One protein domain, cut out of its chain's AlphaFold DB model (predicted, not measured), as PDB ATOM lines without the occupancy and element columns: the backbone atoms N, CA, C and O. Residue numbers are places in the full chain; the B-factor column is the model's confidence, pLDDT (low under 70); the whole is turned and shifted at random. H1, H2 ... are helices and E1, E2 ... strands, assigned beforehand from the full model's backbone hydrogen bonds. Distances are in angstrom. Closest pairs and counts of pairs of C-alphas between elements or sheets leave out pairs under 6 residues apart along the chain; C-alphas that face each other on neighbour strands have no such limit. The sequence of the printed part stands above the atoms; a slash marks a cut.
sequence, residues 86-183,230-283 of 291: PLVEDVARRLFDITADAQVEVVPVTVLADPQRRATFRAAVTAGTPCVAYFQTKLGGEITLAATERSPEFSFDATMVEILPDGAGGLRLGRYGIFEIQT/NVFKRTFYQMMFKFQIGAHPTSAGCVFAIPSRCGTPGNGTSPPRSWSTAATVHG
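This is residues 86 to 183 and 230 to 283 of the 291 residues of an uncharacterized protein of Kineococcus aurantiacus (UniProt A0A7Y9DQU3). A twisted sheet of six strands curls like part of a barrel round the helix H1, while H4 runs over E7 on the opposite face and H2 and H3 pack near the E1 and E2 end of the sheet. A small hairpin, E3 and E4, reaches out from the sheet and runs on into E5, and on the far side of the model residues 265 to 270, within the long link between E7 and E8, stick out free. The printed part has 152 residues with four named helices and eight named strands, in the order H1 E1 H2 H3 E2 E3 E4 E5 E6 H4 E7 E8. The large sheet is mixed, in the order E1 E2 E5 E6 E7 E8, E3 and E4 are antiparallel, and the class is mixed, helices and strands. The whole is compact, with a radius of gyration of the C-alphas of 16.8 A, and its outline is flat, spanning 55 by 49 by 27 A.

In the large sheet E1 is residues 105 to 108, E2 is residues 131 to 136 with a length of 16.8 A, and E5 is residues 158 to 165 with 22.9 A. E6, residues 171 to 181, is the longest strand by residues and measures 28.6 A; it bends by 59 degrees at residue 175. E7, residues 251 to 259, measures 24.1 A, and E8, residues 275 to 281, measures 17.3 A and ends with C-alpha 281 at (-33.208, 31.780, 53.932). The small sheet has E3, residues 143 to 145, and E4, residues 154 to 156. H1 is residues 86 to 95, 14.2 A long, beginning with C-alpha 86 at (-45.183, 15.396, 54.241). H2 is residues 109 to 113, and H3 is residues 115 to 126, 16.3 A long. H4, residues 230 to 246, is 23.8 A long, with a kink of 29 degrees near residue 240; its C-alpha 230 is at (-22.142, 18.619, 70.875).

E1 and E8 are the edge strands. E1 and E2 are parallel, with N 132 and O 105 2.8 A apart; with H2 and H3 between them they form a strand-helix-strand unit, two parallel neighbour strands joined through helices, whose crossover is right-handed. E2 and E5 are antiparallel, with N 135 and O 159 at 2.8 A. The hairpin E5 and E6 has N 177 and O 160 at 2.7 A. E6 and E7 are parallel, with N 252 and O 176 at 2.8 A, and the hairpin E7 and E8 has N 278 and O 256 at 3.1 A. There are three layers, helices on both faces of a sheet: H3 and H4 on one face, H1 on the other. The closest C-alphas of H1 and E7 are those of Leu 95 and Ala 252, 5.4 A apart. H4 lies over E7 at a height over the sheet of 9.6 A and runs along the strands, at 7 degrees to E7 on the local plane; their closest C-alphas, of Gly 246 and Gly 253, are 4.4 A apart. H3 lies over E2 and stands up from the sheet, its line rising 53 degrees. H2 and H3 only just touch, only at the corner, with 3 pairs of C-alphas within 8 A, the closest Leu 112 and Arg 118 at 4.7 A. The hairpin E3 and E4 has N 145 and O 154 at 2.8 A, and E4 runs on into E5 at 64 degrees. Every O i to N i+4 pair is within hydrogen-bond range in H1 and H3, against 12 of 13 in H4 and 0 of 1 in H2, where 2 of 2 O i to N i+3 pairs are.

The two C-alphas farthest apart, of Glu 149 and Asn 267, are 55.1 A apart. Residues 184 to 229 are not printed, and C-alphas 183 and 230 lie 11.5 A apart across this cut, between E6 and H4. Of the links that are printed whole, E7 to E8 is long, with 15 residues. The mean pLDDT of the printed part is 84.7, and residues 260 to 283 are under 70.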
ATOM      1  N   PRO A  86     -44.664  14.052  53.986       87.62
ATOM      2  CA  PRO A  86     -45.183  15.396  54.241       87.62
ATOM      3  C   PRO A  86     -44.110  16.434  54.598       87.62
ATOM      4  O   PRO A  86     -44.243  17.593  54.215       87.62
ATOM      5  N   LEU A  87     -43.050  16.049  55.324       88.38
ATOM      6  CA  LEU A  87     -41.965  16.979  55.657       88.38
ATOM      7  C   LEU A  87     -41.159  17.326  54.409       88.38
ATOM      8  O   LEU A  87     -40.857  18.493  54.176       88.38
ATOM      9  N   VAL A  88     -40.803  16.312  53.621       91.69
ATOM     10  CA  VAL A  88     -39.997  16.492  52.410       91.69
ATOM     11  C   VAL A  88     -40.740  17.377  51.406       91.69
ATOM     12  O   VAL A  88     -40.142  18.292  50.840       91.69
ATOM     13  N   GLU A  89     -42.050  17.179  51.247       93.19
ATOM     14  CA  GLU A  89     -42.882  18.053  50.423       93.19
ATOM     15  C   GLU A  89     -43.010  19.475  50.985       93.19
ATOM     16  O   GLU A  89     -42.903  20.428  50.219       93.19
ATOM     17  N   ASP A  90     -43.229  19.662  52.294       92.25
ATOM     18  CA  ASP A  90     -43.292  21.006  52.901       92.25
ATOM     19  C   ASP A  90     -41.982  21.778  52.689       92.25
ATOM     20  O   ASP A  90     -41.993  22.957  52.330       92.25
ATOM     21  N   VAL A  91     -40.844  21.099  52.839       93.62
ATOM     22  CA  VAL A  91     -39.524  21.681  52.581       93.62
ATOM     23  C   VAL A  91     -39.372  22.064  51.112       93.62
ATOM     24  O   VAL A  91     -38.941  23.182  50.830       93.62
ATOM     25  N   ALA A  92     -39.764  21.190  50.181       95.62
ATOM     26  CA  ALA A  92     -39.749  21.503  48.755       95.62
ATOM     27  C   ALA A  92     -40.635  22.718  48.442       95.62
ATOM     28  O   ALA A  92     -40.194  23.637  47.753       95.62
ATOM     29  N   ARG A  93     -41.848  22.776  49.010       95.19
ATOM     30  CA  ARG A  93     -42.756  23.908  48.798       95.19
ATOM     31  C   ARG A  93     -42.144  25.224  49.260       95.19
ATOM     32  O   ARG A  93     -42.155  26.196  48.510       95.19
ATOM     33  N   ARG A  94     -41.546  25.242  50.453       94.31
ATOM     34  CA  ARG A  94     -40.868  26.430  50.989       94.31
ATOM     35  C   ARG A  94     -39.648  26.826  50.172       94.31
ATOM     36  O   ARG A  94     -39.468  28.004  49.920       94.31
ATOM     37  N   LEU A  95     -38.797  25.874  49.789       95.75
ATOM     38  CA  LEU A  95     -37.562  26.178  49.061       95.75
ATOM     39  C   LEU A  95     -37.843  26.757  47.676       95.75
ATOM     40  O   LEU A  95     -37.146  27.672  47.255       95.75
ATOM     41  N   PHE A  96     -38.848  26.234  46.976       96.06
ATOM     42  CA  PHE A  96     -39.121  26.583  45.581       96.06
ATOM     43  C   PHE A  96     -40.319  27.520  45.399       96.06
ATOM     44  O   PHE A  96     -40.776  27.694  44.274       96.06
ATOM     45  N   ASP A  97     -40.795  28.147  46.478       94.62
ATOM     46  CA  ASP A  97     -41.902  29.112  46.464       94.62
ATOM     47  C   ASP A  97     -43.209  28.534  45.871       94.62
ATOM     48  O   ASP A  97     -43.974  29.224  45.196       94.62
ATOM     49  N   ILE A  98     -43.471  27.244  46.117       94.31
ATOM     50  CA  ILE A  98     -44.676  26.541  45.654       94.31
ATOM     51  C   ILE A  98     -45.805  26.787  46.659       94.31
ATOM     52  O   ILE A  98     -45.611  26.675  47.873       94.31
ATOM     53  N   THR A  99     -47.005  27.101  46.167       90.94
ATOM     54  CA  THR A  99     -48.155  27.375  47.035       90.94
ATOM     55  C   THR A  99     -48.568  26.135  47.833       90.94
ATOM     56  O   THR A  99     -48.400  24.996  47.397       90.94
ATOM     57  N   ALA A 100     -49.104  26.344  49.038       84.81
ATOM     58  CA  ALA A 100     -49.427  25.255  49.966       84.81
ATOM     59  C   ALA A 100     -50.505  24.288  49.437       84.81
ATOM     60  O   ALA A 100     -50.544  23.129  49.841       84.81
ATOM     61  N   ASP A 101     -51.372  24.770  48.550       87.88
ATOM     62  CA  ASP A 101     -52.455  24.033  47.901       87.88
ATOM     63  C   ASP A 101     -52.043  23.377  46.575       87.88
ATOM     64  O   ASP A 101     -52.757  22.506  46.076       87.88
ATOM     65  N   ALA A 102     -50.892  23.752  46.009       90.00
ATOM     66  CA  ALA A 102     -50.408  23.152  44.780       90.00
ATOM     67  C   ALA A 102     -49.908  21.721  45.021       90.00
ATOM     68  O   ALA A 102     -49.194  21.412  45.986       90.00
ATOM     69  N   GLN A 103     -50.254  20.844  44.079       92.06
ATOM     70  CA  GLN A 103     -49.648  19.527  43.982       92.06
ATOM     71  C   GLN A 103     -48.168  19.688  43.613       92.06
ATOM     72  O   GLN A 103     -47.832  20.403  42.671       92.06
ATOM     73  N   VAL A 104     -47.297  19.001  44.347       95.44
ATOM     74  CA  VAL A 104     -45.861  18.922  44.076       95.44
ATOM     75  C   VAL A 104     -45.474  17.455  43.997       95.44
ATOM     76  O   VAL A 104     -45.899  16.659  44.830       95.44
ATOM     77  N   GLU A 105     -44.678  17.098  42.998       96.44
ATOM     78  CA  GLU A 105     -44.101  15.764  42.875       96.44
ATOM     79  C   GLU A 105     -42.669  15.806  43.414       96.44
ATOM     80  O   GLU A 105     -41.800  16.463  42.833       96.44
ATOM     81  N   VAL A 106     -42.406  15.123  44.532       96.44
ATOM     82  CA  VAL A 106     -41.070  15.069  45.143       96.44
ATOM     83  C   VAL A 106     -40.590  13.630  45.220       96.44
ATOM     84  O   VAL A 106     -41.188  12.809  45.908       96.44
ATOM     85  N   VAL A 107     -39.490  13.316  44.534       96.25
ATOM     86  CA  VAL A 107     -38.971  11.941  44.459       96.25
ATOM     87  C   VAL A 107     -37.474  11.873  44.757       96.25
ATOM     88  O   VAL A 107     -36.720  12.767  44.358       96.25
ATOM     89  N   PRO A 108     -36.985  10.804  45.411       96.06
ATOM     90  CA  PRO A 108     -35.553  10.569  45.478       96.06
ATOM     91  C   PRO A 108     -35.018  10.223  44.090       96.06
ATOM     92  O   PRO A 108     -35.650   9.484  43.334       96.06
ATOM     93  N   VAL A 109     -33.811  10.678  43.762       96.12
ATOM     94  CA  VAL A 109     -33.223  10.455  42.430       96.12
ATOM     95  C   VAL A 109     -33.115   8.969  42.063       96.12
ATOM     96  O   VAL A 109     -33.232   8.607  40.895       96.12
ATOM     97  N   THR A 110     -32.960   8.078  43.050       95.12
ATOM     98  CA  THR A 110     -32.883   6.626  42.823       95.12
ATOM     99  C   THR A 110     -34.157   6.056  42.211       95.12
ATOM    100  O   THR A 110     -34.086   5.087  41.463       95.12
ATOM    101  N   VAL A 111     -35.312   6.671  42.473       95.19
ATOM    102  CA  VAL A 111     -36.595   6.265  41.886       95.19
ATOM    103  C   VAL A 111     -36.636   6.524  40.374       95.19
ATOM    104  O   VAL A 111     -37.327   5.815  39.649       95.19
ATOM    105  N   LEU A 112     -35.834   7.464  39.865       94.94
ATOM    106  CA  LEU A 112     -35.742   7.771  38.432       94.94
ATOM    107  C   LEU A 112     -34.912   6.743  37.634       94.94
ATOM    108  O   LEU A 112     -34.818   6.842  36.403       94.94
ATOM    109  N   ALA A 113     -34.309   5.755  38.305       94.44
ATOM    110  CA  ALA A 113     -33.698   4.608  37.638       94.44
ATOM    111  C   ALA A 113     -34.760   3.710  36.978       94.44
ATOM    112  O   ALA A 113     -34.507   3.155  35.906       94.44
ATOM    113  N   ASP A 114     -35.954   3.627  37.574       95.94
ATOM    114  CA  ASP A 114     -37.099   2.911  37.017       95.94
ATOM    115  C   ASP A 114     -37.667   3.670  35.795       95.94
ATOM    116  O   ASP A 114     -38.055   4.840  35.916       95.94
ATOM    117  N   PRO A 115     -37.734   3.045  34.601       96.69
ATOM    118  CA  PRO A 115     -38.212   3.713  33.391       96.69
ATOM    119  C   PRO A 115     -39.662   4.205  33.464       96.69
ATOM    120  O   PRO A 115     -39.964   5.264  32.911       96.69
ATOM    121  N   GLN A 116     -40.553   3.471  34.134       96.31
ATOM    122  CA  GLN A 116     -41.971   3.811  34.244       96.31
ATOM    123  C   GLN A 116     -42.171   4.996  35.191       96.31
ATOM    124  O   GLN A 116     -42.894   5.945  34.867       96.31
ATOM    125  N   ARG A 117     -41.482   4.991  36.335       95.94
ATOM    126  CA  ARG A 117     -41.518   6.115  37.277       95.94
ATOM    127  C   ARG A 117     -40.859   7.356  36.689       95.94
ATOM    128  O   ARG A 117     -41.418   8.444  36.787       95.94
ATOM    129  N   ARG A 118     -39.744   7.199  35.969       96.19
ATOM    130  CA  ARG A 118     -39.110   8.299  35.227       96.19
ATOM    131  C   ARG A 118     -40.026   8.887  34.152       96.19
ATOM    132  O   ARG A 118     -40.047  10.103  33.984       96.19
ATOM    133  N   ALA A 119     -40.768   8.055  33.421       95.75
ATOM    134  CA  ALA A 119     -41.733   8.525  32.426       95.75
ATOM    135  C   ALA A 119     -42.890   9.300  33.078       95.75
ATOM    136  O   ALA A 119     -43.253  10.369  32.589       95.75
ATOM    137  N   THR A 120     -43.405   8.807  34.208       96.12
ATOM    138  CA  THR A 120     -44.463   9.470  34.991       96.12
ATOM    139  C   THR A 120     -43.998  10.834  35.504       96.12
ATOM    140  O   THR A 120     -44.660  11.841  35.265       96.12
ATOM    141  N   PHE A 121     -42.809  10.890  36.109       96.44
ATOM    142  CA  PHE A 121     -42.208  12.134  36.589       96.44
ATOM    143  C   PHE A 121     -41.976  13.134  35.445       96.44
ATOM    144  O   PHE A 121     -42.312  14.308  35.560       96.44
ATOM    145  N   ARG A 122     -41.470  12.676  34.288       96.00
ATOM    146  CA  ARG A 122     -41.314  13.526  33.095       96.00
ATOM    147  C   ARG A 122     -42.651  14.098  32.620       96.00
ATOM    148  O   ARG A 122     -42.705  15.277  32.287       96.00
ATOM    149  N   ALA A 123     -43.705  13.283  32.578       95.38
ATOM    150  CA  ALA A 123     -45.031  13.736  32.170       95.38
ATOM    151  C   ALA A 123     -45.570  14.825  33.113       95.38
ATOM    152  O   ALA A 123     -46.107  15.819  32.628       95.38
ATOM    153  N   ALA A 124     -45.353  14.685  34.426       96.12
ATOM    154  CA  ALA A 124     -45.709  15.706  35.412       96.12
ATOM    155  C   ALA A 124     -44.967  17.033  35.163       96.12
ATOM    156  O   ALA A 124     -45.604  18.085  35.104       96.12
ATOM    157  N   VAL A 125     -43.653  16.989  34.898       96.19
ATOM    158  CA  VAL A 125     -42.873  18.196  34.550       96.19
ATOM    159  C   VAL A 125     -43.439  18.874  33.299       96.19
ATOM    160  O   VAL A 125     -43.625  20.089  33.271       96.19
ATOM    161  N   THR A 126     -43.723  18.104  32.243       94.31
ATOM    162  CA  THR A 126     -44.258  18.648  30.983       94.31
ATOM    163  C   THR A 126     -45.675  19.207  31.139       94.31
ATOM    164  O   THR A 126     -46.019  20.172  30.461       94.31
ATOM    165  N   ALA A 127     -46.477  18.655  32.052       93.56
ATOM    166  CA  ALA A 127     -47.805  19.165  32.393       93.56
ATOM    167  C   ALA A 127     -47.771  20.445  33.255       93.56
ATOM    168  O   ALA A 127     -48.823  21.013  33.540       93.56
ATOM    169  N   GLY A 128     -46.584  20.909  33.663       93.06
ATOM    170  CA  GLY A 128     -46.416  22.099  34.495       93.06
ATOM    171  C   GLY A 128     -46.585  21.846  35.995       93.06
ATOM    172  O   GLY A 128     -46.641  22.805  36.761       93.06
ATOM    173  N   THR A 129     -46.651  20.586  36.436       95.94
ATOM    174  CA  THR A 129     -46.625  20.251  37.863       95.94
ATOM    175  C   THR A 129     -45.234  20.563  38.429       95.94
ATOM    176  O   THR A 129     -44.241  20.099  37.860       95.94
ATOM    177  N   PRO A 130     -45.119  21.304  39.548       97.12
ATOM    178  CA  PRO A 130     -43.852  21.471  40.251       97.12
ATOM    179  C   PRO A 130     -43.235  20.116  40.606       97.12
ATOM    180  O   PRO A 130     -43.855  19.299  41.287       97.12
ATOM    181  N   CYS A 131     -42.017  19.874  40.128       97.88
ATOM    182  CA  CYS A 131     -41.337  18.589  40.247       97.88
ATOM    183  C   CYS A 131     -39.940  18.783  40.835       97.88
ATOM    184  O   CYS A 131     -39.126  19.542  40.302       97.88
ATOM    185  N   VAL A 132     -39.645  18.065  41.915       98.06
ATOM    186  CA  VAL A 132     -38.380  18.155  42.647       98.06
ATOM    187  C   VAL A 132     -37.773  16.765  42.790       98.06
ATOM    188  O   VAL A 132     -38.402  15.839  43.298       98.06
ATOM    189  N   ALA A 133     -36.522  16.616  42.364       97.62
ATOM    190  CA  ALA A 133     -35.736  15.415  42.618       97.62
ATOM    191  C   ALA A 133     -34.745  15.689  43.750       97.62
ATOM    192  O   ALA A 133     -34.118  16.747  43.760       97.62
ATOM    193  N   TYR A 134     -34.569  14.759  44.690       97.00
ATOM    194  CA  TYR A 134     -33.619  14.955  45.787       97.00
ATOM    195  C   TYR A 134     -32.572  13.847  45.911       97.00
ATOM    196  O   TYR A 134     -32.808  12.677  45.605       97.00
ATOM    197  N   PHE A 135     -31.402  14.264  46.380       96.06
ATOM    198  CA  PHE A 135     -30.227  13.455  46.677       96.06
ATOM    199  C   PHE A 135     -30.056  13.389  48.191       96.06
ATOM    200  O   PHE A 135     -30.205  14.407  48.859       96.06
ATOM    201  N   GLN A 136     -29.766  12.209  48.732       93.56
ATOM    202  CA  GLN A 136     -29.505  11.962  50.156       93.56
ATOM    203  C   GLN A 136     -28.524  10.782  50.255       93.56
ATOM    204  O   GLN A 136     -28.507   9.933  49.361       93.56
ATOM    205  N   THR A 137     -27.742  10.656  51.335       89.75
ATOM    206  CA  THR A 137     -26.721   9.598  51.532       89.75
ATOM    207  C   THR A 137     -27.129   8.193  51.061       89.75
ATOM    208  O   THR A 137     -26.307   7.451  50.528       89.75
ATOM    209  N   LYS A 138     -28.381   7.782  51.299       89.75
ATOM    210  CA  LYS A 138     -28.922   6.456  50.948       89.75
ATOM    211  C   LYS A 138     -29.864   6.471  49.745       89.75
ATOM    212  O   LYS A 138     -30.349   5.415  49.354       89.75
ATOM    213  N   LEU A 139     -30.091   7.640  49.154       91.50
ATOM    214  CA  LEU A 139     -30.993   7.897  48.035       91.50
ATOM    215  C   LEU A 139     -30.277   8.758  46.982       91.50
ATOM    216  O   LEU A 139     -30.670   9.887  46.712       91.50
ATOM    217  N   GLY A 140     -29.186   8.233  46.417       90.69
ATOM    218  CA  GLY A 140     -28.414   8.896  45.353       90.69
ATOM    219  C   GLY A 140     -27.073   9.488  45.784       90.69
ATOM    220  O   GLY A 140     -26.303   9.894  44.922       90.69
ATOM    221  N   GLY A 141     -26.771   9.473  47.085       92.69
ATOM    222  CA  GLY A 141     -25.557  10.061  47.649       92.69
ATOM    223  C   GLY A 141     -25.768  11.510  48.080       92.69
ATOM    224  O   GLY A 141     -26.719  12.162  47.663       92.69
ATOM    225  N   GLU A 142     -24.903  11.995  48.964       93.12
ATOM    226  CA  GLU A 142     -24.863  13.416  49.322       93.12
ATOM    227  C   GLU A 142     -24.101  14.201  48.257       93.12
ATOM    228  O   GLU A 142     -23.227  13.660  47.574       93.12
ATOM    229  N   ILE A 143     -24.419  15.488  48.142       93.75
ATOM    230  CA  ILE A 143     -23.638  16.417  47.331       93.75
ATOM    231  C   ILE A 143     -22.652  17.137  48.247       93.75
ATOM    232  O   ILE A 143     -23.038  17.683  49.284       93.75
ATOM    233  N   THR A 144     -21.384  17.142  47.839       93.31
ATOM    234  CA  THR A 144     -20.271  17.734  48.586       93.31
ATOM    235  C   THR A 144     -19.641  18.866  47.785       93.31
ATOM    236  O   THR A 144     -19.344  18.725  46.600       93.31
ATOM    237  N   LEU A 145     -19.411  19.994  48.450       91.56
ATOM    238  CA  LEU A 145     -18.550  21.067  47.981       91.56
ATOM    239  C   LEU A 145     -17.132  20.798  48.471       91.56
ATOM    240  O   LEU A 145     -16.892  20.792  49.678       91.56
ATOM    241  N   ALA A 146     -16.208  20.588  47.536       93.50
ATOM    242  CA  ALA A 146     -14.807  20.333  47.846       93.50
ATOM    243  C   ALA A 146     -14.166  21.497  48.621       93.50
ATOM    244  O   ALA A 146     -14.497  22.669  48.414       93.50
ATOM    245  N   ALA A 147     -13.203  21.166  49.483       94.56
ATOM    246  CA  ALA A 147     -12.389  22.167  50.160       94.56
ATOM    247  C   ALA A 147     -11.570  23.001  49.161       94.56
ATOM    248  O   ALA A 147     -11.110  22.515  48.127       94.56
ATOM    249  N   THR A 148     -11.333  24.256  49.526       93.44
ATOM    250  CA  THR A 148     -10.375  25.150  48.872       93.44
ATOM    251  C   THR A 148      -9.389  25.676  49.912       93.44
ATOM    252  O   THR A 148      -9.539  25.433  51.108       93.44
ATOM    253  N   GLU A 149      -8.406  26.472  49.494       94.69
ATOM    254  CA  GLU A 149      -7.512  27.170  50.431       94.69
ATOM    255  C   GLU A 149      -8.254  28.128  51.380       94.69
ATOM    256  O   GLU A 149      -7.739  28.482  52.439       94.69
ATOM    257  N   ARG A 150      -9.462  28.575  51.005       90.06
ATOM    258  CA  ARG A 150     -10.223  29.615  51.719       90.06
ATOM    259  C   ARG A 150     -11.557  29.132  52.281       90.06
ATOM    260  O   ARG A 150     -12.246  29.912  52.934       90.06
ATOM    261  N   SER A 151     -11.935  27.883  52.029       87.50
ATOM    262  CA  SER A 151     -13.196  27.307  52.497       87.50
ATOM    263  C   SER A 151     -13.026  25.820  52.803       87.50
ATOM    264  O   SER A 151     -12.439  25.105  51.991       87.50
ATOM    265  N   PRO A 152     -13.547  25.322  53.934       89.88
ATOM    266  CA  PRO A 152     -13.523  23.893  54.203       89.88
ATOM    267  C   PRO A 152     -14.497  23.147  53.281       89.88
ATOM    268  O   PRO A 152     -15.341  23.749  52.614       89.88
ATOM    269  N   GLU A 153     -14.368  21.823  53.263       92.50
ATOM    270  CA  GLU A 153     -15.326  20.935  52.610       92.50
ATOM    271  C   GLU A 153     -16.672  20.952  53.353       92.50
ATOM    272  O   GLU A 153     -16.713  20.969  54.587       92.50
ATOM    273  N   PHE A 154     -17.775  20.916  52.601       89.94
ATOM    274  CA  PHE A 154     -19.127  20.813  53.149       89.94
ATOM    275  C   PHE A 154     -19.968  19.816  52.356       89.94
ATOM    276  O   PHE A 154     -20.077  19.937  51.141       89.94
ATOM    277  N   SER A 155     -20.639  18.899  53.048       92.06
ATOM    278  CA  SER A 155     -21.674  18.032  52.466       92.06
ATOM    279  C   SER A 155     -23.059  18.482  52.894       92.06
ATOM    280  O   SER A 155     -23.212  18.997  54.006       92.06
ATOM    281  N   PHE A 156     -24.056  18.275  52.038       92.69
ATOM    282  CA  PHE A 156     -25.463  18.533  52.345       92.69
ATOM    283  C   PHE A 156     -26.203  17.231  52.638       92.69
ATOM    284  O   PHE A 156     -26.126  16.304  51.829       92.69
ATOM    285  N   ASP A 157     -26.955  17.181  53.745       92.19
ATOM    286  CA  ASP A 157     -27.708  15.977  54.135       92.19
ATOM    287  C   ASP A 157     -28.678  15.549  53.030       92.19
ATOM    288  O   ASP A 157     -28.745  14.370  52.661       92.19
ATOM    289  N   ALA A 158     -29.415  16.522  52.487       94.31
ATOM    290  CA  ALA A 158     -30.171  16.374  51.265       94.31
ATOM    291  C   ALA A 158     -30.039  17.604  50.357       94.31
ATOM    292  O   ALA A 158     -30.074  18.754  50.795       94.31
ATOM    293  N   THR A 159     -29.912  17.351  49.056       96.69
ATOM    294  CA  THR A 159     -29.945  18.389  48.014       96.69
ATOM    295  C   THR A 159     -31.171  18.169  47.150       96.69
ATOM    296  O   THR A 159     -31.321  17.105  46.554       96.69
ATOM    297  N   MET A 160     -32.048  19.162  47.087       97.69
ATOM    298  CA  MET A 160     -33.251  19.157  46.260       97.69
ATOM    299  C   MET A 160     -32.984  19.925  44.968       97.69
ATOM    300  O   MET A 160     -32.357  20.977  44.998       97.69
ATOM    301  N   VAL A 161     -33.458  19.428  43.835       98.00
ATOM    302  CA  VAL A 161     -33.257  20.054  42.528       98.00
ATOM    303  C   VAL A 161     -34.599  20.171  41.830       98.00
ATOM    304  O   VAL A 161     -35.293  19.176  41.623       98.00
ATOM    305  N   GLU A 162     -34.951  21.396  41.467       97.81
ATOM    306  CA  GLU A 162     -36.126  21.690  40.657       97.81
ATOM    307  C   GLU A 162     -35.906  21.183  39.228       97.81
ATOM    308  O   GLU A 162     -34.869  21.455  38.615       97.81
ATOM    309  N   ILE A 163     -36.874  20.447  38.687       97.81
ATOM    310  CA  ILE A 163     -36.820  19.920  37.322       97.81
ATOM    311  C   ILE A 163     -37.847  20.661  36.475       97.81
ATOM    312  O   ILE A 163     -39.039  20.650  36.771       97.81
ATOM    313  N   LEU A 164     -37.371  21.298  35.408       96.94
ATOM    314  CA  LEU A 164     -38.160  22.193  34.567       96.94
ATOM    315  C   LEU A 164     -38.193  21.691  33.120       96.94
ATOM    316  O   LEU A 164     -37.237  21.050  32.673       96.94
ATOM    317  N   PRO A 165     -39.244  22.007  32.345       95.44
ATOM    318  CA  PRO A 165     -39.217  21.791  30.905       95.44
ATOM    319  C   PRO A 165     -38.175  22.712  30.246       95.44
ATOM    320  O   PRO A 165     -37.963  23.854  30.668       95.44
ATOM    321  N   ASP A 166     -37.521  22.224  29.191       93.06
ATOM    322  CA  ASP A 166     -36.558  23.011  28.400       93.06
ATOM    323  C   ASP A 166     -37.191  23.757  27.208       93.06
ATOM    324  O   ASP A 166     -36.511  24.519  26.526       93.06
ATOM    325  N   GLY A 167     -38.490  23.556  26.963       83.00
ATOM    326  CA  GLY A 167     -39.231  24.138  25.837       83.00
ATOM    327  C   GLY A 167     -39.123  23.361  24.515       83.00
ATOM    328  O   GLY A 167     -39.908  23.621  23.608       83.00
ATOM    329  N   ALA A 168     -38.227  22.375  24.414       85.19
ATOM    330  CA  ALA A 168     -38.029  21.501  23.251       85.19
ATOM    331  C   ALA A 168     -38.511  20.052  23.497       85.19
ATOM    332  O   ALA A 168     -38.184  19.139  22.740       85.19
ATOM    333  N   GLY A 169     -39.283  19.829  24.568       78.44
ATOM    334  CA  GLY A 169     -39.752  18.503  24.995       78.44
ATOM    335  C   GLY A 169     -38.746  17.730  25.860       78.44
ATOM    336  O   GLY A 169     -39.008  16.590  26.262       78.44
ATOM    337  N   GLY A 170     -37.602  18.334  26.176       88.81
ATOM    338  CA  GLY A 170     -36.641  17.836  27.144       88.81
ATOM    339  C   GLY A 170     -36.830  18.449  28.533       88.81
ATOM    340  O   GLY A 170     -37.832  19.095  28.847       88.81
ATOM    341  N   LEU A 171     -35.855  18.178  29.398       94.62
ATOM    342  CA  LEU A 171     -35.838  18.609  30.793       94.62
ATOM    343  C   LEU A 171     -34.537  19.362  31.055       94.62
ATOM    344  O   LEU A 171     -33.483  18.976  30.551       94.62
ATOM    345  N   ARG A 172     -34.601  20.380  31.905       95.44
ATOM    346  CA  ARG A 172     -33.440  21.109  32.415       95.44
ATOM    347  C   ARG A 172     -33.509  21.215  33.932       95.44
ATOM    348  O   ARG A 172     -34.585  21.131  34.525       95.44
ATOM    349  N   LEU A 173     -32.357  21.439  34.548       95.81
ATOM    350  CA  LEU A 173     -32.285  21.731  35.976       95.81
ATOM    351  C   LEU A 173     -32.650  23.203  36.216       95.81
ATOM    352  O   LEU A 173     -32.227  24.093  35.471       95.81
ATOM    353  N   GLY A 174     -33.483  23.434  37.224       96.12
ATOM    354  CA  GLY A 174     -33.806  24.744  37.772       96.12
ATOM    355  C   GLY A 174     -32.850  25.120  38.900       96.12
ATOM    356  O   GLY A 174     -31.642  24.882  38.820       96.12
ATOM    357  N   ARG A 175     -33.398  25.723  39.958       97.19
ATOM    358  CA  ARG A 175     -32.630  26.035  41.171       97.19
ATOM    359  C   ARG A 175     -32.368  24.763  41.985       97.19
ATOM    360  O   ARG A 175     -33.092  23.773  41.867       97.19
ATOM    361  N   TYR A 176     -31.362  24.805  42.857       97.25
ATOM    362  CA  TYR A 176     -31.156  23.770  43.877       97.25
ATOM    363  C   TYR A 176     -31.493  24.300  45.273       97.25
ATOM    364  O   TYR A 176     -31.207  25.447  45.598       97.25
ATOM    365  N   GLY A 177     -32.075  23.469  46.122       97.19
ATOM    366  CA  GLY A 177     -32.356  23.767  47.518       97.19
ATOM    367  C   GLY A 177     -31.544  22.864  48.440       97.19
ATOM    368  O   GLY A 177     -31.305  21.696  48.128       97.19
ATOM    369  N   ILE A 178     -31.115  23.404  49.576       96.50
ATOM    370  CA  ILE A 178     -30.387  22.653  50.601       96.50
ATOM    371  C   ILE A 178     -31.366  22.276  51.712       96.50
ATOM    372  O   ILE A 178     -32.042  23.145  52.268       96.50
ATOM    373  N   PHE A 179     -31.420  20.988  52.049       94.56
ATOM    374  CA  PHE A 179     -32.217  20.471  53.151       94.56
ATOM    375  C   PHE A 179     -31.324  19.762  54.172       94.56
ATOM    376  O   PHE A 179     -30.800  18.680  53.923       94.56
ATOM    377  N   GLU A 180     -31.161  20.393  55.331       93.19
ATOM    378  CA  GLU A 180     -30.341  19.909  56.440       93.19
ATOM    379  C   GLU A 180     -31.217  19.307  57.534       93.19
ATOM    380  O   GLU A 180     -32.212  19.905  57.954       93.19
ATOM    381  N   ILE A 181     -30.832  18.132  58.023       90.31
ATOM    382  CA  ILE A 181     -31.589  17.357  59.000       90.31
ATOM    383  C   ILE A 181     -30.721  17.184  60.239       90.31
ATOM    384  O   ILE A 181     -29.874  16.293  60.327       90.31
ATOM    385  N   GLN A 182     -31.005  17.964  61.278       89.62
ATOM    386  CA  GLN A 182     -30.310  17.776  62.542       89.62
ATOM    387  C   GLN A 182     -31.065  16.804  63.453       89.62
ATOM    388  O   GLN A 182     -32.055  17.156  64.095       89.62
ATOM    389  N   THR A 183     -30.535  15.589  63.589       90.62
ATOM    390  CA  THR A 183     -30.949  14.648  64.643       90.62
ATOM    391  C   THR A 183     -30.107  14.797  65.913       90.62
ATOM    392  O   THR A 183     -29.212  15.634  65.997       90.62
ATOM    393  N   ASN A 230     -22.882  18.985  72.078       88.69
ATOM    394  CA  ASN A 230     -22.142  18.619  70.875       88.69
ATOM    395  C   ASN A 230     -22.967  18.863  69.611       88.69
ATOM    396  O   ASN A 230     -22.464  19.455  68.658       88.69
ATOM    397  N   VAL A 231     -24.238  18.451  69.627       88.56
ATOM    398  CA  VAL A 231     -25.155  18.697  68.512       88.56
ATOM    399  C   VAL A 231     -25.271  20.195  68.261       88.56
ATOM    400  O   VAL A 231     -24.950  20.631  67.163       88.56
ATOM    401  N   PHE A 232     -25.570  20.994  69.290       88.19
ATOM    402  CA  PHE A 232     -25.681  22.448  69.158       88.19
ATOM    403  C   PHE A 232     -24.444  23.093  68.513       88.19
ATOM    404  O   PHE A 232     -24.583  23.873  67.576       88.19
ATOM    405  N   LYS A 233     -23.230  22.746  68.969       88.25
ATOM    406  CA  LYS A 233     -21.979  23.306  68.426       88.25
ATOM    407  C   LYS A 233     -21.808  23.009  66.934       88.25
ATOM    408  O   LYS A 233     -21.455  23.910  66.177       88.25
ATOM    409  N   ARG A 234     -22.061  21.764  66.511       88.50
ATOM    410  CA  ARG A 234     -21.934  21.366  65.099       88.50
ATOM    411  C   ARG A 234     -23.004  22.026  64.234       88.50
ATOM    412  O   ARG A 234     -22.666  22.603  63.207       88.50
ATOM    413  N   THR A 235     -24.262  21.998  64.677       89.25
ATOM    414  CA  THR A 235     -25.385  22.576  63.928       89.25
ATOM    415  C   THR A 235     -25.225  24.079  63.764       89.25
ATOM    416  O   THR A 235     -25.409  24.592  62.670       89.25
ATOM    417  N   PHE A 236     -24.826  24.793  64.821       89.62
ATOM    418  CA  PHE A 236     -24.655  26.242  64.763       89.62
ATOM    419  C   PHE A 236     -23.599  26.652  63.729       89.62
ATOM    420  O   PHE A 236     -23.848  27.533  62.907       89.62
ATOM    421  N   TYR A 237     -22.450  25.967  63.718       87.19
ATOM    422  CA  TYR A 237     -21.417  26.197  62.711       87.19
ATOM    423  C   TYR A 237     -21.951  25.917  61.299       87.19
ATOM    424  O   TYR A 237     -21.826  26.760  60.416       87.19
ATOM    425  N   GLN A 238     -22.617  24.778  61.088       88.12
ATOM    426  CA  GLN A 238     -23.189  24.436  59.783       88.12
ATOM    427  C   GLN A 238     -24.229  25.460  59.311       88.12
ATOM    428  O   GLN A 238     -24.190  25.849  58.147       88.12
ATOM    429  N   MET A 239     -25.111  25.942  60.191       90.62
ATOM    430  CA  MET A 239     -26.108  26.966  59.858       90.62
ATOM    431  C   MET A 239     -25.448  28.252  59.358       90.62
ATOM    432  O   MET A 239     -25.847  28.774  58.318       90.62
ATOM    433  N   MET A 240     -24.409  28.741  60.049       87.31
ATOM    434  CA  MET A 240     -23.715  29.976  59.661       87.31
ATOM    435  C   MET A 240     -23.168  29.921  58.228       87.31
ATOM    436  O   MET A 240     -23.336  30.880  57.479       87.31
ATOM    437  N   PHE A 241     -22.546  28.806  57.833       88.25
ATOM    438  CA  PHE A 241     -21.967  28.659  56.494       88.25
ATOM    439  C   PHE A 241     -23.011  28.278  55.440       88.25
ATOM    440  O   PHE A 241     -23.064  28.876  54.366       88.25
ATOM    441  N   LYS A 242     -23.881  27.306  55.732       92.38
ATOM    442  CA  LYS A 242     -24.833  26.777  54.745       92.38
ATOM    443  C   LYS A 242     -25.948  27.760  54.406       92.38
ATOM    444  O   LYS A 242     -26.447  27.713  53.287       92.38
ATOM    445  N   PHE A 243     -26.300  28.692  55.295       92.12
ATOM    446  CA  PHE A 243     -27.207  29.786  54.931       92.12
ATOM    447  C   PHE A 243     -26.576  30.796  53.975       92.12
ATOM    448  O   PHE A 243     -27.279  31.320  53.116       92.12
ATOM    449  N   GLN A 244     -25.264  31.030  54.059       89.94
ATOM    450  CA  GLN A 244     -24.571  31.857  53.069       89.94
ATOM    451  C   GLN A 244     -24.528  31.163  51.703       89.94
ATOM    452  O   GLN A 244     -24.760  31.808  50.685       89.94
ATOM    453  N   ILE A 245     -24.307  29.846  51.682       89.75
ATOM    454  CA  ILE A 245     -24.362  29.053  50.444       89.75
ATOM    455  C   ILE A 245     -25.783  29.060  49.861       89.75
ATOM    456  O   ILE A 245     -25.957  29.302  48.669       89.75
ATOM    457  N   GLY A 246     -26.805  28.869  50.701       90.62
ATOM    458  CA  GLY A 246     -28.212  28.915  50.296       90.62
ATOM    459  C   GLY A 246     -28.681  30.281  49.779       90.62
ATOM    460  O   GLY A 246     -29.720  30.362  49.137       90.62
ATOM    461  N   ALA A 247     -27.919  31.352  50.017       91.25
ATOM    462  CA  ALA A 247     -28.192  32.679  49.465       91.25
ATOM    463  C   ALA A 247     -27.612  32.887  48.050       91.25
ATOM    464  O   ALA A 247     -27.774  33.965  47.477       91.25
ATOM    465  N   HIS A 248     -26.919  31.893  47.479       92.56
ATOM    466  CA  HIS A 248     -26.376  31.975  46.123       92.56
ATOM    467  C   HIS A 248     -27.504  32.111  45.075       92.56
ATOM    468  O   HIS A 248     -28.522  31.441  45.218       92.56
ATOM    469  N   PRO A 249     -27.339  32.878  43.974       90.50
ATOM    470  CA  PRO A 249     -28.419  33.125  43.002       90.50
ATOM    471  C   PRO A 249     -29.019  31.882  42.330       90.50
ATOM    472  O   PRO A 249     -30.159  31.899  41.881       90.50
ATOM    473  N   THR A 250     -28.243  30.801  42.227       93.19
ATOM    474  CA  THR A 250     -28.710  29.513  41.680       93.19
ATOM    475  C   THR A 250     -29.313  28.591  42.742       93.19
ATOM    476  O   THR A 250     -29.832  27.525  42.401       93.19
ATOM    477  N   SER A 251     -29.256  28.988  44.016       95.75
ATOM    478  CA  SER A 251     -29.914  28.298  45.113       95.75
ATOM    479  C   SER A 251     -31.315  28.868  45.334       95.75
ATOM    480  O   SER A 251     -31.534  30.076  45.290       95.75
ATOM    481  N   ALA A 252     -32.279  27.987  45.567       96.25
ATOM    482  CA  ALA A 252     -33.626  28.347  45.982       96.25
ATOM    483  C   ALA A 252     -33.661  28.736  47.473       96.25
ATOM    484  O   ALA A 252     -34.499  29.527  47.901       96.25
ATOM    485  N   GLY A 253     -32.702  28.228  48.250       95.75
ATOM    486  CA  GLY A 253     -32.555  28.513  49.665       95.75
ATOM    487  C   GLY A 253     -31.937  27.353  50.432       95.75
ATOM    488  O   GLY A 253     -31.548  26.320  49.877       95.75
ATOM    489  N   CYS A 254     -31.887  27.519  51.749       95.38
ATOM    490  CA  CYS A 254     -31.471  26.481  52.683       95.38
ATOM    491  C   CYS A 254     -32.470  26.381  53.840       95.38
ATOM    492  O   CYS A 254     -32.865  27.397  54.422       95.38
ATOM    493  N   VAL A 255     -32.873  25.149  54.155       93.75
ATOM    494  CA  VAL A 255     -33.786  24.809  55.246       93.75
ATOM    495  C   VAL A 255     -33.096  23.861  56.218       93.75
ATOM    496  O   VAL A 255     -32.595  22.813  55.822       93.75
ATOM    497  N   PHE A 256     -33.145  24.205  57.505       91.50
ATOM    498  CA  PHE A 256     -32.786  23.302  58.601       91.50
ATOM    499  C   PHE A 256     -34.050  22.734  59.257       91.50
ATOM    500  O   PHE A 256     -34.803  23.468  59.912       91.50
ATOM    501  N   ALA A 257     -34.267  21.423  59.128       88.88
ATOM    502  CA  ALA A 257     -35.234  20.696  59.941       88.88
ATOM    503  C   ALA A 257     -34.594  20.275  61.258       88.88
ATOM    504  O   ALA A 257     -33.653  19.481  61.314       88.88
ATOM    505  N   ILE A 258     -35.176  20.790  62.334       84.75
ATOM    506  CA  ILE A 258     -34.846  20.397  63.693       84.75
ATOM    507  C   ILE A 258     -36.143  19.866  64.308       84.75
ATOM    508  O   ILE A 258     -37.188  20.517  64.177       84.75
ATOM    509  N   PRO A 259     -36.125  18.690  64.955       75.38
ATOM    510  CA  PRO A 259     -37.295  18.188  65.654       75.38
ATOM    511  C   PRO A 259     -37.836  19.248  66.610       75.38
ATOM    512  O   PRO A 259     -37.104  19.752  67.468       75.38
ATOM    513  N   SER A 260     -39.122  19.581  66.479       65.75
ATOM    514  CA  SER A 260     -39.775  20.337  67.542       65.75
ATOM    515  C   SER A 260     -39.919  19.420  68.759       65.75
ATOM    516  O   SER A 260     -39.753  18.200  68.662       65.75
ATOM    517  N   ARG A 261     -40.250  19.979  69.926       53.12
ATOM    518  CA  ARG A 261     -40.682  19.148  71.055       53.12
ATOM    519  C   ARG A 261     -41.806  18.230  70.556       53.12
ATOM    520  O   ARG A 261     -42.876  18.734  70.227       53.12
ATOM    521  N   CYS A 262     -41.602  16.914  70.534       40.88
ATOM    522  CA  CYS A 262     -42.719  15.979  70.436       40.88
ATOM    523  C   CYS A 262     -43.554  16.146  71.712       40.88
ATOM    524  O   CYS A 262     -43.202  15.628  72.772       40.88
ATOM    525  N   GLY A 263     -44.597  16.975  71.628       33.31
ATOM    526  CA  GLY A 263     -45.560  17.194  72.699       33.31
ATOM    527  C   GLY A 263     -46.266  15.894  73.087       33.31
ATOM    528  O   GLY A 263     -46.285  14.929  72.328       33.31
ATOM    529  N   THR A 264     -46.807  15.888  74.302       31.12
ATOM    530  CA  THR A 264     -47.522  14.795  74.986       31.12
ATOM    531  C   THR A 264     -48.352  13.874  74.082       31.12
ATOM    532  O   THR A 264     -48.961  14.358  73.130       31.12
ATOM    533  N   PRO A 265     -48.460  12.569  74.417       37.16
ATOM    534  CA  PRO A 265     -49.230  11.615  73.628       37.16
ATOM    535  C   PRO A 265     -50.687  12.074  73.526       37.16
ATOM    536  O   PRO A 265     -51.431  12.029  74.505       37.16
ATOM    537  N   GLY A 266     -51.087  12.517  72.334       33.69
ATOM    538  CA  GLY A 266     -52.491  12.533  71.949       33.69
ATOM    539  C   GLY A 266     -52.993  11.093  71.927       33.69
ATOM    540  O   GLY A 266     -52.257  10.187  71.524       33.69
ATOM    541  N   ASN A 267     -54.214  10.880  72.424       29.31
ATOM    542  CA  ASN A 267     -54.877   9.578  72.433       29.31
ATOM    543  C   ASN A 267     -54.712   8.885  71.074       29.31
ATOM    544  O   ASN A 267     -54.914   9.498  70.030       29.31
ATOM    545  N   GLY A 268     -54.262   7.631  71.133       40.53
ATOM    546  CA  GLY A 268     -53.602   6.926  70.044       40.53
ATOM    547  C   GLY A 268     -54.260   7.041  68.671       40.53
ATOM    548  O   GLY A 268     -55.465   6.909  68.520       40.53
ATOM    549  N   THR A 269     -53.401   7.265  67.678       29.16
ATOM    550  CA  THR A 269     -53.406   6.651  66.331       29.16
ATOM    551  C   THR A 269     -52.265   7.205  65.465       29.16
ATOM    552  O   THR A 269     -52.017   6.685  64.384       29.16
ATOM    553  N   SER A 270     -51.493   8.202  65.920       31.47
ATOM    554  CA  SER A 270     -50.291   8.671  65.209       31.47
ATOM    555  C   SER A 270     -49.247   9.267  66.164       31.47
ATOM    556  O   SER A 270     -49.627  10.004  67.075       31.47
ATOM    557  N   PRO A 271     -47.939   8.975  65.996       34.31
ATOM    558  CA  PRO A 271     -46.899   9.687  66.733       34.31
ATOM    559  C   PRO A 271     -46.923  11.179  66.349       34.31
ATOM    560  O   PRO A 271     -47.253  11.497  65.203       34.31
ATOM    561  N   PRO A 272     -46.589  12.102  67.270       36.62
ATOM    562  CA  PRO A 272     -46.576  13.529  66.971       36.62
ATOM    563  C   PRO A 272     -45.576  13.814  65.841       36.62
ATOM    564  O   PRO A 272     -44.370  13.657  66.001       36.62
ATOM    565  N   ARG A 273     -46.100  14.209  64.675       46.88
ATOM    566  CA  ARG A 273     -45.348  14.603  63.471       46.88
ATOM    567  C   ARG A 273     -44.974  16.090  63.511       46.88
ATOM    568  O   ARG A 273     -45.106  16.790  62.514       46.88
ATOM    569  N   SER A 274     -44.601  16.623  64.673       43.22
ATOM    570  CA  SER A 274     -44.307  18.051  64.786       43.22
ATOM    571  C   SER A 274     -42.838  18.315  64.448       43.22
ATOM    572  O   SER A 274     -41.932  18.143  65.266       43.22
ATOM    573  N   TRP A 275     -42.590  18.752  63.220       46.94
ATOM    574  CA  TRP A 275     -41.322  19.355  62.822       46.94
ATOM    575  C   TRP A 275     -41.415  20.866  62.988       46.94
ATOM    576  O   TRP A 275     -42.439  21.465  62.671       46.94
ATOM    577  N   SER A 276     -40.357  21.487  63.503       41.56
ATOM    578  CA  SER A 276     -40.199  22.937  63.424       41.56
ATOM    579  C   SER A 276     -39.142  23.233  62.374       41.56
ATOM    580  O   SER A 276     -37.975  22.885  62.554       41.56
ATOM    581  N   THR A 277     -39.541  23.879  61.284       46.44
ATOM    582  CA  THR A 277     -38.606  24.476  60.330       46.44
ATOM    583  C   THR A 277     -37.922  25.636  61.043       46.44
ATOM    584  O   THR A 277     -38.568  26.634  61.361       46.44
ATOM    585  N   ALA A 278     -36.645  25.475  61.395       38.69
ATOM    586  CA  ALA A 278     -35.967  26.412  62.288       38.69
ATOM    587  C   ALA A 278     -35.603  27.733  61.589       38.69
ATOM    588  O   ALA A 278     -35.547  28.771  62.242       38.69
ATOM    589  N   ALA A 279     -35.372  27.694  60.275       51.12
ATOM    590  CA  ALA A 279     -35.164  28.867  59.435       51.12
ATOM    591  C   ALA A 279     -35.254  28.484  57.950       51.12
ATOM    592  O   ALA A 279     -34.833  27.391  57.562       51.12
ATOM    593  N   THR A 280     -35.759  29.413  57.140       46.84
ATOM    594  CA  THR A 280     -35.663  29.402  55.678       46.84
ATOM    595  C   THR A 280     -34.970  30.699  55.276       46.84
ATOM    596  O   THR A 280     -35.418  31.776  55.667       46.84
ATOM    597  N   VAL A 281     -33.866  30.610  54.534       51.34
ATOM    598  CA  VAL A 281     -33.208  31.780  53.932       51.34
ATOM    599  C   VAL A 281     -33.416  31.709  52.427       51.34
ATOM    600  O   VAL A 281     -32.982  30.744  51.802       51.34
ATOM    601  N   HIS A 282     -34.072  32.728  51.870       48.84
ATOM    602  CA  HIS A 282     -34.240  32.910  50.430       48.84
ATOM    603  C   HIS A 282     -33.164  33.858  49.887       48.84
ATOM    604  O   HIS A 282     -32.762  34.814  50.555       48.84
ATOM    605  N   GLY A 283     -32.708  33.603  48.662       34.75
ATOM    606  CA  GLY A 283     -31.634  34.336  47.984       34.75
ATOM    607  C   GLY A 283     -31.985  35.750  47.498       34.75
ATOM    608  O   GLY A 283     -31.686  36.083  46.355       34.75
TER     609      GLY A 283